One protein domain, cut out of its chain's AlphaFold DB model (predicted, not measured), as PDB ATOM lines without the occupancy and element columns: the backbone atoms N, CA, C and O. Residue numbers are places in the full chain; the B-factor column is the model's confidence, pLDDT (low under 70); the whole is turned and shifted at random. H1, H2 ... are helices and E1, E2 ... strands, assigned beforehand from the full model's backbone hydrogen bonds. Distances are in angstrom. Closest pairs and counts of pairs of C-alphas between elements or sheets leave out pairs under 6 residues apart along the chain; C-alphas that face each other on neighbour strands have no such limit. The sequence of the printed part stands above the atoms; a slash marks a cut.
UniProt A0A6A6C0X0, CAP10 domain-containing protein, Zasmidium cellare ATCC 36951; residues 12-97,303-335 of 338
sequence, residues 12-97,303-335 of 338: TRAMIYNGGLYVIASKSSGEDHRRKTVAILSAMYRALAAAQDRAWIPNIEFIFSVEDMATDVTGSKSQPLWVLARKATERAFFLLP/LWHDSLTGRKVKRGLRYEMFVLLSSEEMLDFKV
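AT A GLANCE: This is residues 12 to 97 and 303 to 335 of the 338 residues of the protein "CAP10 domain-containing protein" of Zasmidium cellare ATCC 36951 (UniProt A0A6A6C0X0). A small four-stranded antiparallel sheet, with the long helix H1 along one face, makes the core. H2 and the unnamed stretch 75 to 97 loop out past the sheet's E3 edge, the small hairpin E4 and E5 lies away from the core, and the short helices H3 and H4 lead back to E6. The printed part has 119 residues, with four named helices and six named strands in the order E1 E2 H1 E3 H2 E4 E5 H3 H4 E6; the sheet runs E3 E1 E2 E6, and the class is mixed, helices and strands. It is compact, with a radius of gyration of the C-alphas of 15.1 A and spans of 42 by 34 by 29 A.

HOW THE PARTS SIT: E1, residues 12 to 17, and E2, residues 20 to 27, form an antiparallel hairpin, with N 15 and O 22 2.8 A apart. E2 bends by 54 degrees at residue 24. H1, residues 31 to 49, is on the sheet at a height of 9.1 A, over E1 and E2, and runs along the strands at 13 degrees to E1 on the local plane: two layers, a helix on one face of a sheet. Its closest C-alphas to E2 are those of Tyr 45 and Leu 21, 6.5 A apart. E3, residues 60 to 65, is antiparallel to E1, with N 14 and O 62 2.9 A apart. E2, H1 and E3 make a split strand-helix-strand unit, two strands running the same way with E1 between them, and its crossover is left-handed. H2, residues 71 to 74, is not on the sheet. E4, residues 304 to 306, and E5, residues 312 to 314, form an antiparallel hairpin, with N 305 and O 313 3.0 A apart. H3, residues 319 to 322, stands at the sheet's level, at a height of 1.2 A. H4, residues 327 to 331, only grazes the sheet and touches H1 with residues 31 to 34 of H1 alone, the C-alphas of Arg 34 and Leu 331 being closest at 6.2 A. E6, residues 332 to 334, is antiparallel to E2, with N 26 and O 333 2.8 A apart. Every O i to N i+4 pair is within hydrogen-bond range in H1 and H4; H2 and H3 are too short for one.

IN THESE COORDINATES: E1 begins at C-alpha 12, (-11.014, 30.888, -7.403), and is 16.2 A long; E2 is 21.1 A and E3 16.4 A. H1, 26.1 A, begins at C-alpha 31, (-0.624, 38.214, -1.255). E6 ends at C-alpha 334, (-12.356, 26.239, 1.155).

THE WHOLE: The C-alphas farthest apart, those of Ala 88 and Thr 309, are 46.9 A apart. Residues 98 to 302 are not printed, and C-alphas 97 and 303 are 24.8 A apart across this cut. Of the links printed whole, none is long. The mean pLDDT of the printed part is 93.2, and no printed residue is under 70.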
ATOM      1  N   THR A  12      -9.894  30.736  -8.334       98.25
ATOM      2  CA  THR A  12     -11.014  30.888  -7.403       98.25
ATOM      3  C   THR A  12     -12.290  30.321  -8.005       98.25
ATOM      4  O   THR A  12     -12.660  30.644  -9.134       98.25
ATOM      5  N   ARG A  13     -12.978  29.479  -7.233       97.88
ATOM      6  CA  ARG A  13     -14.306  28.943  -7.525       97.88
ATOM      7  C   ARG A  13     -15.344  29.761  -6.766       97.88
ATOM      8  O   ARG A  13     -15.313  29.840  -5.535       97.88
ATOM      9  N   ALA A  14     -16.277  30.345  -7.503       98.19
ATOM     10  CA  ALA A  14     -17.307  31.224  -6.972       98.19
ATOM     11  C   ALA A  14     -18.674  30.897  -7.577       98.19
ATOM     12  O   ALA A  14     -18.801  30.136  -8.538       98.19
ATOM     13  N   MET A  15     -19.712  31.459  -6.972       97.69
ATOM     14  CA  MET A  15     -21.094  31.277  -7.380       97.69
ATOM     15  C   MET A  15     -21.856  32.587  -7.256       97.69
ATOM     16  O   MET A  15     -21.713  33.311  -6.271       97.69
ATOM     17  N   ILE A  16     -22.724  32.839  -8.228       97.75
ATOM     18  CA  ILE A  16     -23.814  33.794  -8.090       97.75
ATOM     19  C   ILE A  16     -25.090  32.995  -7.860       97.75
ATOM     20  O   ILE A  16     -25.404  32.080  -8.619       97.75
ATOM     21  N   TYR A  17     -25.808  33.310  -6.786       96.31
ATOM     22  CA  TYR A  17     -27.057  32.640  -6.438       96.31
ATOM     23  C   TYR A  17     -28.061  33.651  -5.896       96.31
ATOM     24  O   TYR A  17     -27.793  34.317  -4.894       96.31
ATOM     25  N   ASN A  18     -29.211  33.773  -6.562       94.00
ATOM     26  CA  ASN A  18     -30.265  34.750  -6.276       94.00
ATOM     27  C   ASN A  18     -29.702  36.178  -6.109       94.00
ATOM     28  O   ASN A  18     -30.029  36.891  -5.160       94.00
ATOM     29  N   GLY A  19     -28.784  36.559  -7.005       93.81
ATOM     30  CA  GLY A  19     -28.112  37.862  -7.004       93.81
ATOM     31  C   GLY A  19     -27.095  38.098  -5.880       93.81
ATOM     32  O   GLY A  19     -26.597  39.213  -5.753       93.81
ATOM     33  N   GLY A  20     -26.785  37.092  -5.058       95.56
ATOM     34  CA  GLY A  20     -25.694  37.144  -4.083       95.56
ATOM     35  C   GLY A  20     -24.415  36.508  -4.624       95.56
ATOM     36  O   GLY A  20     -24.487  35.494  -5.316       95.56
ATOM     37  N   LEU A  21     -23.254  37.074  -4.273       98.00
ATOM     38  CA  LEU A  21     -21.936  36.510  -4.580       98.00
ATOM     39  C   LEU A  21     -21.451  35.616  -3.434       98.00
ATOM     40  O   LEU A  21     -21.472  36.014  -2.265       98.00
ATOM     41  N   TYR A  22     -20.987  34.420  -3.780       98.31
ATOM     42  CA  TYR A  22     -20.472  33.431  -2.845       98.31
ATOM     43  C   TYR A  22     -19.115  32.906  -3.310       98.31
ATOM     44  O   TYR A  22     -18.948  32.549  -4.475       98.31
ATOM     45  N   VAL A  23     -18.163  32.798  -2.387       98.38
ATOM     46  CA  VAL A  23     -16.870  32.144  -2.610       98.38
ATOM     47  C   VAL A  23     -16.964  30.706  -2.105       98.38
ATOM     48  O   VAL A  23     -17.385  30.468  -0.971       98.38
ATOM     49  N   ILE A  24     -16.614  29.742  -2.956       97.19
ATOM     50  CA  ILE A  24     -16.643  28.304  -2.640       97.19
ATOM     51  C   ILE A  24     -15.251  27.842  -2.214       97.19
ATOM     52  O   ILE A  24     -15.093  27.164  -1.199       97.19
ATOM     53  N   ALA A  25     -14.245  28.211  -3.004       97.31
ATOM     54  CA  ALA A  25     -12.847  27.933  -2.725       97.31
ATOM     55  C   ALA A  25     -11.951  28.944  -3.451       97.31
ATOM     56  O   ALA A  25     -12.287  29.381  -4.550       97.31
ATOM     57  N   SER A  26     -10.817  29.297  -2.863       97.44
ATOM     58  CA  SER A  26      -9.814  30.200  -3.433       97.44
ATOM     59  C   SER A  26      -8.438  29.668  -3.080       97.44
ATOM     60  O   SER A  26      -8.199  29.331  -1.924       97.44
ATOM     61  N   LYS A  27      -7.541  29.612  -4.064       97.31
ATOM     62  CA  LYS A  27      -6.163  29.184  -3.857       97.31
ATOM     63  C   LYS A  27      -5.212  30.210  -4.451       97.31
ATOM     64  O   LYS A  27      -5.176  30.414  -5.661       97.31
ATOM     65  N   SER A  28      -4.432  30.859  -3.603       96.00
ATOM     66  CA  SER A  28      -3.499  31.933  -3.935       96.00
ATOM     67  C   SER A  28      -2.080  31.511  -3.563       96.00
ATOM     68  O   SER A  28      -1.853  30.966  -2.492       96.00
ATOM     69  N   SER A  29      -1.102  31.778  -4.433       93.25
ATOM     70  CA  SER A  29       0.314  31.504  -4.132       93.25
ATOM     71  C   SER A  29       0.917  32.500  -3.133       93.25
ATOM     72  O   SER A  29       1.988  32.246  -2.588       93.25
ATOM     73  N   GLY A  30       0.251  33.635  -2.911       93.88
ATOM     74  CA  GLY A  30       0.681  34.699  -2.017       93.88
ATOM     75  C   GLY A  30      -0.238  35.919  -2.092       93.88
ATOM     76  O   GLY A  30      -1.290  35.893  -2.740       93.88
ATOM     77  N   GLU A  31       0.186  37.003  -1.441       93.00
ATOM     78  CA  GLU A  31      -0.624  38.214  -1.255       93.00
ATOM     79  C   GLU A  31      -1.068  38.883  -2.557       93.00
ATOM     80  O   GLU A  31      -2.208  39.333  -2.639       93.00
ATOM     81  N   ASP A  32      -0.226  38.923  -3.592       92.00
ATOM     82  CA  ASP A  32      -0.612  39.523  -4.878       92.00
ATOM     83  C   ASP A  32      -1.801  38.777  -5.513       92.00
ATOM     84  O   ASP A  32      -2.790  39.399  -5.899       92.00
ATOM     85  N   HIS A  33      -1.786  37.437  -5.527       95.19
ATOM     86  CA  HIS A  33      -2.909  36.649  -6.059       95.19
ATOM     87  C   HIS A  33      -4.174  36.823  -5.218       95.19
ATOM     88  O   HIS A  33      -5.271  36.946  -5.774       95.19
ATOM     89  N   ARG A  34      -4.026  36.890  -3.890       96.00
ATOM     90  CA  ARG A  34      -5.145  37.146  -2.978       96.00
ATOM     91  C   ARG A  34      -5.772  38.513  -3.250       96.00
ATOM     92  O   ARG A  34      -6.986  38.605  -3.413       96.00
ATOM     93  N   ARG A  35      -4.963  39.569  -3.365       95.44
ATOM     94  CA  ARG A  35      -5.423  40.940  -3.646       95.44
ATOM     95  C   ARG A  35      -6.114  41.039  -5.003       95.44
ATOM     96  O   ARG A  35      -7.212  41.583  -5.072       95.44
ATOM     97  N   LYS A  36      -5.541  40.444  -6.056       96.44
ATOM     98  CA  LYS A  36      -6.172  40.358  -7.387       96.44
ATOM     99  C   LYS A  36      -7.518  39.630  -7.338       96.44
ATOM    100  O   LYS A  36      -8.482  40.065  -7.965       96.44
ATOM    101  N   THR A  37      -7.599  38.550  -6.563       97.62
ATOM    102  CA  THR A  37      -8.836  37.784  -6.358       97.62
ATOM    103  C   THR A  37      -9.906  38.629  -5.669       97.62
ATOM    104  O   THR A  37     -11.030  38.710  -6.162       97.62
ATOM    105  N   VAL A  38      -9.559  39.308  -4.569       97.75
ATOM    106  CA  VAL A  38     -10.478  40.206  -3.852       97.75
ATOM    107  C   VAL A  38     -10.919  41.367  -4.744       97.75
ATOM    108  O   VAL A  38     -12.103  41.677  -4.777       97.75
ATOM    109  N   ALA A  39     -10.017  41.965  -5.522       97.81
ATOM    110  CA  ALA A  39     -10.343  43.035  -6.467       97.81
ATOM    111  C   ALA A  39     -11.394  42.599  -7.506       97.81
ATOM    112  O   ALA A  39     -12.396  43.287  -7.703       97.81
ATOM    113  N   ILE A  40     -11.224  41.420  -8.116       98.56
ATOM    114  CA  ILE A  40     -12.192  40.865  -9.076       98.56
ATOM    115  C   ILE A  40     -13.539  40.565  -8.404       98.56
ATOM    116  O   ILE A  40     -14.589  40.919  -8.940       98.56
ATOM    117  N   LEU A  41     -13.533  39.951  -7.216       98.62
ATOM    118  CA  LEU A  41     -14.764  39.668  -6.471       98.62
ATOM    119  C   LEU A  41     -15.482  40.959  -6.041       98.62
ATOM    120  O   LEU A  41     -16.708  41.030  -6.131       98.62
ATOM    121  N   SER A  42     -14.743  41.996  -5.643       98.31
ATOM    122  CA  SER A  42     -15.283  43.330  -5.356       98.31
ATOM    123  C   SER A  42     -15.928  43.965  -6.585       98.31
ATOM    124  O   SER A  42     -17.034  44.494  -6.481       98.31
ATOM    125  N   ALA A  43     -15.287  43.876  -7.754       98.00
ATOM    126  CA  ALA A  43     -15.850  44.378  -9.004       98.00
ATOM    127  C   ALA A  43     -17.165  43.663  -9.366       98.00
ATOM    128  O   ALA A  43     -18.171  44.316  -9.662       98.00
ATOM    129  N   MET A  44     -17.201  42.330  -9.237       98.12
ATOM    130  CA  MET A  44     -18.430  41.544  -9.397       98.12
ATOM    131  C   MET A  44     -19.509  41.976  -8.394       98.12
ATOM    132  O   MET A  44     -20.659  42.192  -8.778       98.12
ATOM    133  N   TYR A  45     -19.149  42.134  -7.117       97.56
ATOM    134  CA  TYR A  45     -20.073  42.569  -6.070       97.56
ATOM    135  C   TYR A  45     -20.651  43.961  -6.354       97.56
ATOM    136  O   TYR A  45     -21.863  44.138  -6.252       97.56
ATOM    137  N   ARG A  46     -19.830  44.926  -6.792       96.06
ATOM    138  CA  ARG A  46     -20.282  46.264  -7.217       96.06
ATOM    139  C   ARG A  46     -21.312  46.171  -8.347       96.06
ATOM    140  O   ARG A  46     -22.367  46.798  -8.269       96.06
ATOM    141  N   ALA A  47     -21.049  45.350  -9.364       95.75
ATOM    142  CA  ALA A  47     -21.959  45.164 -10.495       95.75
ATOM    143  C   ALA A  47     -23.291  44.485 -10.103       95.75
ATOM    144  O   ALA A  47     -24.347  44.872 -10.625       95.75
ATOM    145  N   LEU A  48     -23.253  43.521  -9.169       95.44
ATOM    146  CA  LEU A  48     -24.429  42.866  -8.575       95.44
ATOM    147  C   LEU A  48     -25.247  43.828  -7.708       95.44
ATOM    148  O   LEU A  48     -26.470  43.891  -7.830       95.44
ATOM    149  N   ALA A  49     -24.582  44.586  -6.835       93.38
ATOM    150  CA  ALA A  49     -25.227  45.517  -5.914       93.38
ATOM    151  C   ALA A  49     -25.960  46.638  -6.660       93.38
ATOM    152  O   ALA A  49     -27.051  47.024  -6.246       93.38
ATOM    153  N   ALA A  50     -25.395  47.095  -7.782       91.56
ATOM    154  CA  ALA A  50     -25.978  48.114  -8.651       91.56
ATOM    155  C   ALA A  50     -27.046  47.579  -9.631       91.56
ATOM    156  O   ALA A  50     -27.569  48.349 -10.438       91.56
ATOM    157  N   ALA A  51     -27.338  46.273  -9.648       88.44
ATOM    158  CA  ALA A  51     -28.379  45.723 -10.514       88.44
ATOM    159  C   ALA A  51     -29.772  46.008  -9.928       88.44
ATOM    160  O   ALA A  51     -30.050  45.636  -8.789       88.44
ATOM    161  N   GLN A  52     -30.648  46.640 -10.719       82.94
ATOM    162  CA  GLN A  52     -32.014  46.978 -10.295       82.94
ATOM    163  C   GLN A  52     -32.872  45.734 -10.041       82.94
ATOM    164  O   GLN A  52     -33.602  45.689  -9.056       82.94
ATOM    165  N   ASP A  53     -32.748  44.714 -10.892       82.75
ATOM    166  CA  ASP A  53     -33.475  43.459 -10.741       82.75
ATOM    167  C   ASP A  53     -32.504  42.275 -10.667       82.75
ATOM    168  O   ASP A  53     -31.972  41.777 -11.663       82.75
ATOM    169  N   ARG A  54     -32.265  41.830  -9.433       79.44
ATOM    170  CA  ARG A  54     -31.388  40.697  -9.129       79.44
ATOM    171  C   ARG A  54     -31.958  39.360  -9.609       79.44
ATOM    172  O   ARG A  54     -31.189  38.406  -9.708       79.44
ATOM    173  N   ALA A  55     -33.256  39.275  -9.912       75.19
ATOM    174  CA  ALA A  55     -33.903  38.038 -10.343       75.19
ATOM    175  C   ALA A  55     -33.495  37.610 -11.763       75.19
ATOM    176  O   ALA A  55     -33.541  36.422 -12.071       75.19
ATOM    177  N   TRP A  56     -33.040  38.545 -12.607       83.38
ATOM    178  CA  TRP A  56     -32.549  38.234 -13.958       83.38
ATOM    179  C   TRP A  56     -31.128  37.691 -13.976       83.38
ATOM    180  O   TRP A  56     -30.684  37.185 -15.005       83.38
ATOM    181  N   ILE A  57     -30.390  37.807 -12.872       92.12
ATOM    182  CA  ILE A  57     -29.007  37.346 -12.814       92.12
ATOM    183  C   ILE A  57     -29.023  35.824 -12.639       92.12
ATOM    184  O   ILE A  57     -29.571  35.338 -11.646       92.12
ATOM    185  N   PRO A  58     -28.454  35.056 -13.585       95.81
ATOM    186  CA  PRO A  58     -28.567  33.611 -13.556       95.81
ATOM    187  C   PRO A  58     -27.815  33.029 -12.357       95.81
ATOM    188  O   PRO A  58     -26.766  33.530 -11.945       95.81
ATOM    189  N   ASN A  59     -28.342  31.930 -11.818       96.88
ATOM    190  CA  ASN A  59     -27.642  31.160 -10.798       96.88
ATOM    191  C   ASN A  59     -26.536  30.355 -11.482       96.88
ATOM    192  O   ASN A  59     -26.824  29.323 -12.085       96.88
ATOM    193  N   ILE A  60     -25.298  30.833 -11.386       97.38
ATOM    194  CA  ILE A  60     -24.134  30.265 -12.069       97.38
ATOM    195  C   ILE A  60     -23.015  29.966 -11.087       97.38
ATOM    196  O   ILE A  60     -22.814  30.669 -10.097       97.38
ATOM    197  N   GLU A  61     -22.272  28.915 -11.388       97.31
ATOM    198  CA  GLU A  61     -21.072  28.523 -10.674       97.31
ATOM    199  C   GLU A  61     -19.929  28.506 -11.677       97.31
ATOM    200  O   GLU A  61     -20.090  27.994 -12.780       97.31
ATOM    201  N   PHE A  62     -18.803  29.110 -11.323       97.62
ATOM    202  CA  PHE A  62     -17.704  29.337 -12.250       97.62
ATOM    203  C   PHE A  62     -16.362  29.290 -11.526       97.62
ATOM    204  O   PHE A  62     -16.273  29.426 -10.303       97.62
ATOM    205  N   ILE A  63     -15.304  29.095 -12.308       97.44
ATOM    206  CA  ILE A  63     -13.922  29.198 -11.853       97.44
ATOM    207  C   ILE A  63     -13.264  30.297 -12.676       97.44
ATOM    208  O   ILE A  63     -13.394  30.315 -13.903       97.44
ATOM    209  N   PHE A  64     -12.555  31.198 -12.008       98.19
ATOM    210  CA  PHE A  64     -11.711  32.186 -12.664       98.19
ATOM    211  C   PHE A  64     -10.265  32.074 -12.200       98.19
ATOM    212  O   PHE A  64      -9.993  31.545 -11.120       98.19
ATOM    213  N   SER A  65      -9.342  32.570 -13.020       97.56
ATOM    214  CA  SER A  65      -7.925  32.645 -12.684       97.56
ATOM    215  C   SER A  65      -7.379  34.063 -12.791       97.56
ATOM    216  O   SER A  65      -7.756  34.816 -13.692       97.56
ATOM    217  N   VAL A  66      -6.481  34.402 -11.864       97.00
ATOM    218  CA  VAL A  66      -5.724  35.664 -11.826       97.00
ATOM    219  C   VAL A  66      -4.318  35.545 -12.421       97.00
ATOM    220  O   VAL A  66      -3.546  36.502 -12.359       97.00
ATOM    221  N   GLU A  67      -3.985  34.382 -12.977       95.38
ATOM    222  CA  GLU A  67      -2.716  34.139 -13.657       95.38
ATOM    223  C   GLU A  67      -2.669  34.831 -15.017       95.38
ATOM    224  O   GLU A  67      -3.688  35.022 -15.689       95.38
ATOM    225  N   ASP A  68      -1.454  35.161 -15.452       91.56
ATOM    226  CA  ASP A  68      -1.229  35.810 -16.741       91.56
ATOM    227  C   ASP A  68      -1.651  34.903 -17.909       91.56
ATOM    228  O   ASP A  68      -2.180  35.391 -18.910       91.56
ATOM    229  N   MET A  69      -1.417  33.589 -17.816       91.75
ATOM    230  CA  MET A  69      -1.741  32.628 -18.874       91.75
ATOM    231  C   MET A  69      -2.623  31.498 -18.350       91.75
ATOM    232  O   MET A  69      -2.290  30.838 -17.373       91.75
ATOM    233  N   ALA A  70      -3.697  31.185 -19.077       89.50
ATOM    234  CA  ALA A  70      -4.567  30.051 -18.754       89.50
ATOM    235  C   ALA A  70      -3.794  28.721 -18.663       89.50
ATOM    236  O   ALA A  70      -4.037  27.905 -17.777       89.50
ATOM    237  N   THR A  71      -2.806  28.532 -19.543       90.88
ATOM    238  CA  THR A  71      -1.962  27.330 -19.588       90.88
ATOM    239  C   THR A  71      -1.131  27.121 -18.326       90.88
ATOM    240  O   THR A  71      -0.758  25.982 -18.052       90.88
ATOM    241  N   ASP A  72      -0.867  28.173 -17.542       90.94
ATOM    242  CA  ASP A  72      -0.124  28.060 -16.278       90.94
ATOM    243  C   ASP A  72      -0.916  27.254 -15.233       90.94
ATOM    244  O   ASP A  72      -0.328  26.627 -14.353       90.94
ATOM    245  N   VAL A  73      -2.245  27.197 -15.372       90.69
ATOM    246  CA  VAL A  73      -3.147  26.517 -14.428       90.69
ATOM    247  C   VAL A  73      -3.945  25.374 -15.051       90.69
ATOM    248  O   VAL A  73      -4.403  24.487 -14.332       90.69
ATOM    249  N   THR A  74      -4.098  25.339 -16.377       90.12
ATOM    250  CA  THR A  74      -4.787  24.239 -17.077       90.12
ATOM    251  C   THR A  74      -3.841  23.279 -17.801       90.12
ATOM    252  O   THR A  74      -4.265  22.192 -18.207       90.12
ATOM    253  N   GLY A  75      -2.567  23.643 -17.982       87.62
ATOM    254  CA  GLY A  75      -1.665  22.941 -18.891       87.62
ATOM    255  C   GLY A  75      -2.215  22.962 -20.320       87.62
ATOM    256  O   GLY A  75      -2.538  24.017 -20.856       87.62
ATOM    257  N   SER A  76      -2.362  21.787 -20.938       81.81
ATOM    258  CA  SER A  76      -2.971  21.628 -22.270       81.81
ATOM    259  C   SER A  76      -4.492  21.416 -22.247       81.81
ATOM    260  O   SER A  76      -5.111  21.240 -23.298       81.81
ATOM    261  N   LYS A  77      -5.120  21.395 -21.065       82.81
ATOM    262  CA  LYS A  77      -6.548  21.083 -20.935       82.81
ATOM    263  C   LYS A  77      -7.406  22.283 -21.338       82.81
ATOM    264  O   LYS A  77      -7.171  23.406 -20.897       82.81
ATOM    265  N   SER A  78      -8.453  22.014 -22.115       77.06
ATOM    266  CA  SER A  78      -9.502  22.983 -22.456       77.06
ATOM    267  C   SER A  78     -10.687  22.793 -21.514       77.06
ATOM    268  O   SER A  78     -11.554  21.958 -21.757       77.06
ATOM    269  N   GLN A  79     -10.680  23.516 -20.396       82.44
ATOM    270  CA  GLN A  79     -11.738  23.488 -19.380       82.44
ATOM    271  C   GLN A  79     -12.382  24.875 -19.267       82.44
ATOM    272  O   GLN A  79     -11.691  25.866 -19.518       82.44
ATOM    273  N   PRO A  80     -13.675  24.970 -18.904       87.25
ATOM    274  CA  PRO A  80     -14.356  26.253 -18.772       87.25
ATOM    275  C   PRO A  80     -13.748  27.047 -17.609       87.25
ATOM    276  O   PRO A  80     -14.040  26.794 -16.442       87.25
ATOM    277  N   LEU A  81     -12.886  28.001 -17.951       95.12
ATOM    278  CA  LEU A  81     -12.169  28.878 -17.030       95.12
ATOM    279  C   LEU A  81     -12.338  30.321 -17.500       95.12
ATOM    280  O   LEU A  81     -12.219  30.609 -18.695       95.12
ATOM    281  N   TRP A  82     -12.618  31.228 -16.569       97.88
ATOM    282  CA  TRP A  82     -12.606  32.656 -16.856       97.88
ATOM    283  C   TRP A  82     -11.202  33.217 -16.603       97.88
ATOM    284  O   TRP A  82     -10.600  32.949 -15.564       97.88
ATOM    285  N   VAL A  83     -10.659  33.967 -17.555       97.56
ATOM    286  CA  VAL A  83      -9.253  34.388 -17.581       97.56
ATOM    287  C   VAL A  83      -9.126  35.863 -17.952       97.56
ATOM    288  O   VAL A  83      -9.988  36.427 -18.629       97.56
ATOM    289  N   LEU A  84      -8.028  36.484 -17.521       97.31
ATOM    290  CA  LEU A  84      -7.734  37.904 -17.758       97.31
ATOM    291  C   LEU A  84      -7.440  38.201 -19.236       97.31
ATOM    292  O   LEU A  84      -7.806  39.256 -19.759       97.31
ATOM    293  N   ALA A  85      -6.783  37.253 -19.905       96.50
ATOM    294  CA  ALA A  85      -6.479  37.299 -21.324       96.50
ATOM    295  C   ALA A  85      -6.337  35.889 -21.900       96.50
ATOM    296  O   ALA A  85      -6.050  34.928 -21.185       96.50
ATOM    297  N   ARG A  86      -6.508  35.775 -23.217       95.50
ATOM    298  CA  ARG A  86      -6.297  34.526 -23.960       95.50
ATOM    299  C   ARG A  86      -5.867  34.800 -25.390       95.50
ATOM    300  O   ARG A  86      -6.049  35.907 -25.888       95.50
ATOM    301  N   LYS A  87      -5.372  33.789 -26.095       94.81
ATOM    302  CA  LYS A  87      -5.235  33.843 -27.556       94.81
ATOM    303  C   LYS A  87      -6.607  33.756 -28.222       94.81
ATOM    304  O   LYS A  87      -7.538  33.137 -27.697       94.81
ATOM    305  N   ALA A  88      -6.727  34.295 -29.435       93.62
ATOM    306  CA  ALA A  88      -7.966  34.217 -30.217       93.62
ATOM    307  C   ALA A  88      -8.436  32.764 -30.462       93.62
ATOM    308  O   ALA A  88      -9.642  32.499 -30.495       93.62
ATOM    309  N   THR A  89      -7.492  31.822 -30.564       93.00
ATOM    310  CA  THR A  89      -7.732  30.382 -30.757       93.00
ATOM    311  C   THR A  89      -8.242  29.661 -29.508       93.00
ATOM    312  O   THR A  89      -8.884  28.624 -29.630       93.00
ATOM    313  N   GLU A  90      -8.012  30.194 -28.307       92.38
ATOM    314  CA  GLU A  90      -8.349  29.548 -27.027       92.38
ATOM    315  C   GLU A  90      -9.819  29.779 -26.633       92.38
ATOM    316  O   GLU A  90     -10.139  30.254 -25.548       92.38
ATOM    317  N   ARG A  91     -10.749  29.460 -27.537       90.81
ATOM    318  CA  ARG A  91     -12.178  29.805 -27.411       90.81
ATOM    319  C   ARG A  91     -12.910  29.129 -26.243       90.81
ATOM    320  O   ARG A  91     -14.029  29.523 -25.944       90.81
ATOM    321  N   ALA A  92     -12.292  28.141 -25.593       89.62
ATOM    322  CA  ALA A  92     -12.833  27.496 -24.398       89.62
ATOM    323  C   ALA A  92     -12.780  28.396 -23.146       89.62
ATOM    324  O   ALA A  92     -13.511  28.142 -22.188       89.62
ATOM    325  N   PHE A  93     -11.930  29.431 -23.142       94.75
ATOM    326  CA  PHE A  93     -11.805  30.350 -22.012       94.75
ATOM    327  C   PHE A  93     -12.657  31.609 -22.204       94.75
ATOM    328  O   PHE A  93     -12.689  32.218 -23.280       94.75
ATOM    329  N   PHE A  94     -13.309  32.031 -21.123       96.88
ATOM    330  CA  PHE A  94     -14.113  33.251 -21.078       96.88
ATOM    331  C   PHE A  94     -13.246  34.414 -20.600       96.88
ATOM    332  O   PHE A  94     -12.440  34.252 -19.692       96.88
ATOM    333  N   LEU A  95     -13.408  35.591 -21.195       97.56
ATOM    334  CA  LEU A  95     -12.658  36.780 -20.793       97.56
ATOM    335  C   LEU A  95     -13.403  37.533 -19.694       97.56
ATOM    336  O   LEU A  95     -14.592  37.816 -19.854       97.56
ATOM    337  N   LEU A  96     -12.694  37.897 -18.627       97.88
ATOM    338  CA  LEU A  96     -13.205  38.742 -17.545       97.88
ATOM    339  C   LEU A  96     -12.466  40.099 -17.480       97.88
ATOM    340  O   LEU A  96     -11.325  40.189 -17.947       97.88
ATOM    341  N   PRO A  97     -13.086  41.161 -16.929       97.69
ATOM    342  CA  PRO A  97     -12.397  42.406 -16.590       97.69
ATOM    343  C   PRO A  97     -11.292  42.193 -15.560       97.69
ATOM    344  O   PRO A  97     -11.520  41.574 -14.523       97.69
ATOM    345  N   LEU A 303     -26.893  26.437  -4.236       92.19
ATOM    346  CA  LEU A 303     -26.209  26.886  -3.014       92.19
ATOM    347  C   LEU A 303     -26.158  25.804  -1.923       92.19
ATOM    348  O   LEU A 303     -25.250  25.800  -1.094       92.19
ATOM    349  N   TRP A 304     -27.133  24.902  -1.913       91.06
ATOM    350  CA  TRP A 304     -27.284  23.860  -0.901       91.06
ATOM    351  C   TRP A 304     -27.072  22.488  -1.535       91.06
ATOM    352  O   TRP A 304     -27.525  22.269  -2.658       91.06
ATOM    353  N   HIS A 305     -26.424  21.578  -0.814       85.38
ATOM    354  CA  HIS A 305     -26.436  20.147  -1.123       85.38
ATOM    355  C   HIS A 305     -26.885  19.347   0.096       85.38
ATOM    356  O   HIS A 305     -26.734  19.802   1.233       85.38
ATOM    357  N   ASP A 306     -27.422  18.157  -0.147       82.62
ATOM    358  CA  ASP A 306     -27.768  17.214   0.909       82.62
ATOM    359  C   ASP A 306     -26.514  16.435   1.323       82.62
ATOM    360  O   ASP A 306     -25.817  15.856   0.486       82.62
ATOM    361  N   SER A 307     -26.192  16.456   2.615       77.81
ATOM    362  CA  SER A 307     -25.125  15.633   3.178       77.81
ATOM    363  C   SER A 307     -25.535  14.158   3.207       77.81
ATOM    364  O   SER A 307     -26.719  13.817   3.163       77.81
ATOM    365  N   LEU A 308     -24.559  13.269   3.412       73.56
ATOM    366  CA  LEU A 308     -24.806  11.840   3.668       73.56
ATOM    367  C   LEU A 308     -25.717  11.594   4.888       73.56
ATOM    368  O   LEU A 308     -26.309  10.527   5.016       73.56
ATOM    369  N   THR A 309     -25.837  12.581   5.779       78.00
ATOM    370  CA  THR A 309     -26.688  12.553   6.978       78.00
ATOM    371  C   THR A 309     -28.058  13.212   6.764       78.00
ATOM    372  O   THR A 309     -28.805  13.383   7.726       78.00
ATOM    373  N   GLY A 310     -28.400  13.602   5.528       76.69
ATOM    374  CA  GLY A 310     -29.672  14.244   5.175       76.69
ATOM    375  C   GLY A 310     -29.795  15.707   5.619       76.69
ATOM    376  O   GLY A 310     -30.887  16.275   5.578       76.69
ATOM    377  N   ARG A 311     -28.699  16.337   6.067       82.31
ATOM    378  CA  ARG A 311     -28.666  17.760   6.433       82.31
ATOM    379  C   ARG A 311     -28.293  18.603   5.219       82.31
ATOM    380  O   ARG A 311     -27.385  18.256   4.471       82.31
ATOM    381  N   LYS A 312     -28.941  19.758   5.058       84.31
ATOM    382  CA  LYS A 312     -28.563  20.723   4.018       84.31
ATOM    383  C   LYS A 312     -27.297  21.468   4.423       84.31
ATOM    384  O   LYS A 312     -27.302  22.200   5.411       84.31
ATOM    385  N   VAL A 313     -26.242  21.323   3.629       87.19
ATOM    386  CA  VAL A 313     -24.963  22.015   3.817       87.19
ATOM    387  C   VAL A 313     -24.824  23.112   2.766       87.19
ATOM    388  O   VAL A 313     -25.106  22.920   1.579       87.19
ATOM    389  N   LYS A 314     -24.414  24.300   3.211       91.00
ATOM    390  CA  LYS A 314     -24.203  25.469   2.351       91.00
ATOM    391  C   LYS A 314     -22.852  25.353   1.638       91.00
ATOM    392  O   LYS A 314     -21.835  25.181   2.294       91.00
ATOM    393  N   ARG A 315     -22.824  25.505   0.310       93.31
ATOM    394  CA  ARG A 315     -21.624  25.332  -0.542       93.31
ATOM    395  C   ARG A 315     -20.718  26.563  -0.649       93.31
ATOM    396  O   ARG A 315     -19.659  26.467  -1.253       93.31
ATOM    397  N   GLY A 316     -21.129  27.715  -0.118       94.50
ATOM    398  CA  GLY A 316     -20.468  28.999  -0.365       94.50
ATOM    399  C   GLY A 316     -20.504  29.945   0.834       94.50
ATOM    400  O   GLY A 316     -21.530  30.059   1.513       94.50
ATOM    401  N   LEU A 317     -19.415  30.681   1.053       97.19
ATOM    402  CA  LEU A 317     -19.371  31.815   1.972       97.19
ATOM    403  C   LEU A 317     -19.781  33.087   1.225       97.19
ATOM    404  O   LEU A 317     -19.283  33.357   0.137       97.19
ATOM    405  N   ARG A 318     -20.706  33.861   1.798       97.31
ATOM    406  CA  ARG A 318     -21.112  35.176   1.268       97.31
ATOM    407  C   ARG A 318     -19.877  36.066   1.107       97.31
ATOM    408  O   ARG A 318     -19.076  36.120   2.039       97.31
ATOM    409  N   TYR A 319     -19.749  36.775  -0.013       98.25
ATOM    410  CA  TYR A 319     -18.578  37.619  -0.274       98.25
ATOM    411  C   TYR A 319     -18.311  38.644   0.840       98.25
ATOM    412  O   TYR A 319     -17.175  38.830   1.255       98.25
ATOM    413  N   GLU A 320     -19.367  39.227   1.401       97.94
ATOM    414  CA  GLU A 320     -19.284  40.206   2.487       97.94
ATOM    415  C   GLU A 320     -18.690  39.623   3.775       97.94
ATOM    416  O   GLU A 320     -18.121  40.364   4.561       97.94
ATOM    417  N   MET A 321     -18.793  38.306   3.991       97.75
ATOM    418  CA  MET A 321     -18.089  37.621   5.083       97.75
ATOM    419  C   MET A 321     -16.690  37.184   4.656       97.75
ATOM    420  O   MET A 321     -15.756  37.280   5.441       97.75
ATOM    421  N   PHE A 322     -16.541  36.711   3.416       98.25
ATOM    422  CA  PHE A 322     -15.250  36.290   2.875       98.25
ATOM    423  C   PHE A 322     -14.219  37.420   2.926       98.25
ATOM    424  O   PHE A 322     -13.088  37.180   3.323       98.25
ATOM    425  N   VAL A 323     -14.609  38.654   2.593       97.62
ATOM    426  CA  VAL A 323     -13.704  39.817   2.601       97.62
ATOM    427  C   VAL A 323     -13.236  40.222   4.009       97.62
ATOM    428  O   VAL A 323     -12.277  40.976   4.132       97.62
ATOM    429  N   LEU A 324     -13.883  39.713   5.065       97.94
ATOM    430  CA  LEU A 324     -13.511  39.956   6.464       97.94
ATOM    431  C   LEU A 324     -12.578  38.882   7.043       97.94
ATOM    432  O   LEU A 324     -12.132  39.029   8.179       97.94
ATOM    433  N   LEU A 325     -12.300  37.807   6.298       97.94
ATOM    434  CA  LEU A 325     -11.333  36.791   6.713       97.94
ATOM    435  C   LEU A 325      -9.922  37.388   6.804       97.94
ATOM    436  O   LEU A 325      -9.592  38.371   6.136       97.94
ATOM    437  N   SER A 326      -9.062  36.770   7.608       97.44
ATOM    438  CA  SER A 326      -7.640  37.101   7.615       97.44
ATOM    439  C   SER A 326      -6.982  36.759   6.273       97.44
ATOM    440  O   SER A 326      -7.482  35.955   5.484       97.44
ATOM    441  N   SER A 327      -5.816  37.358   6.020       95.25
ATOM    442  CA  SER A 327      -5.021  37.050   4.826       95.25
ATOM    443  C   SER A 327      -4.739  35.555   4.698       95.25
ATOM    444  O   SER A 327      -4.949  34.980   3.633       95.25
ATOM    445  N   GLU A 328      -4.324  34.930   5.803       96.19
ATOM    446  CA  GLU A 328      -3.993  33.506   5.885       96.19
ATOM    447  C   GLU A 328      -5.192  32.623   5.517       96.19
ATOM    448  O   GLU A 328      -5.062  31.724   4.689       96.19
ATOM    449  N   GLU A 329      -6.379  32.946   6.035       96.62
ATOM    450  CA  GLU A 329      -7.615  32.221   5.722       96.62
ATOM    451  C   GLU A 329      -8.031  32.347   4.248       96.62
ATOM    452  O   GLU A 329      -8.625  31.420   3.701       96.62
ATOM    453  N   MET A 330      -7.737  33.475   3.588       97.06
ATOM    454  CA  MET A 330      -8.076  33.680   2.173       97.06
ATOM    455  C   MET A 330      -7.096  33.009   1.198       97.06
ATOM    456  O   MET A 330      -7.472  32.763   0.044       97.06
ATOM    457  N   LEU A 331      -5.845  32.763   1.614       96.56
ATOM    458  CA  LEU A 331      -4.801  32.215   0.740       96.56
ATOM    459  C   LEU A 331      -5.136  30.797   0.259       96.56
ATOM    460  O   LEU A 331      -4.946  30.510  -0.919       96.56
ATOM    461  N   ASP A 332      -5.670  29.941   1.131       96.19
ATOM    462  CA  ASP A 332      -6.155  28.597   0.782       96.19
ATOM    463  C   ASP A 332      -7.544  28.363   1.388       96.19
ATOM    464  O   ASP A 332      -7.769  27.528   2.266       96.19
ATOM    465  N   PHE A 333      -8.496  29.181   0.945       97.06
ATOM    466  CA  PHE A 333      -9.865  29.125   1.427       97.06
ATOM    467  C   PHE A 333     -10.626  27.965   0.785       97.06
ATOM    468  O   PHE A 333     -10.694  27.837  -0.441       97.06
ATOM    469  N   LYS A 334     -11.338  27.191   1.604       94.75
ATOM    470  CA  LYS A 334     -12.356  26.239   1.155       94.75
ATOM    471  C   LYS A 334     -13.495  26.204   2.162       94.75
ATOM    472  O   LYS A 334     -13.260  26.083   3.361       94.75
ATOM    473  N   VAL A 335     -14.737  26.281   1.683       89.69
ATOM    474  CA  VAL A 335     -15.906  26.133   2.560       89.69
ATOM    475  C   VAL A 335     -15.861  24.772   3.251       89.69
ATOM    476  O   VAL A 335     -15.738  23.738   2.590       89.69
TER     477      VAL A 335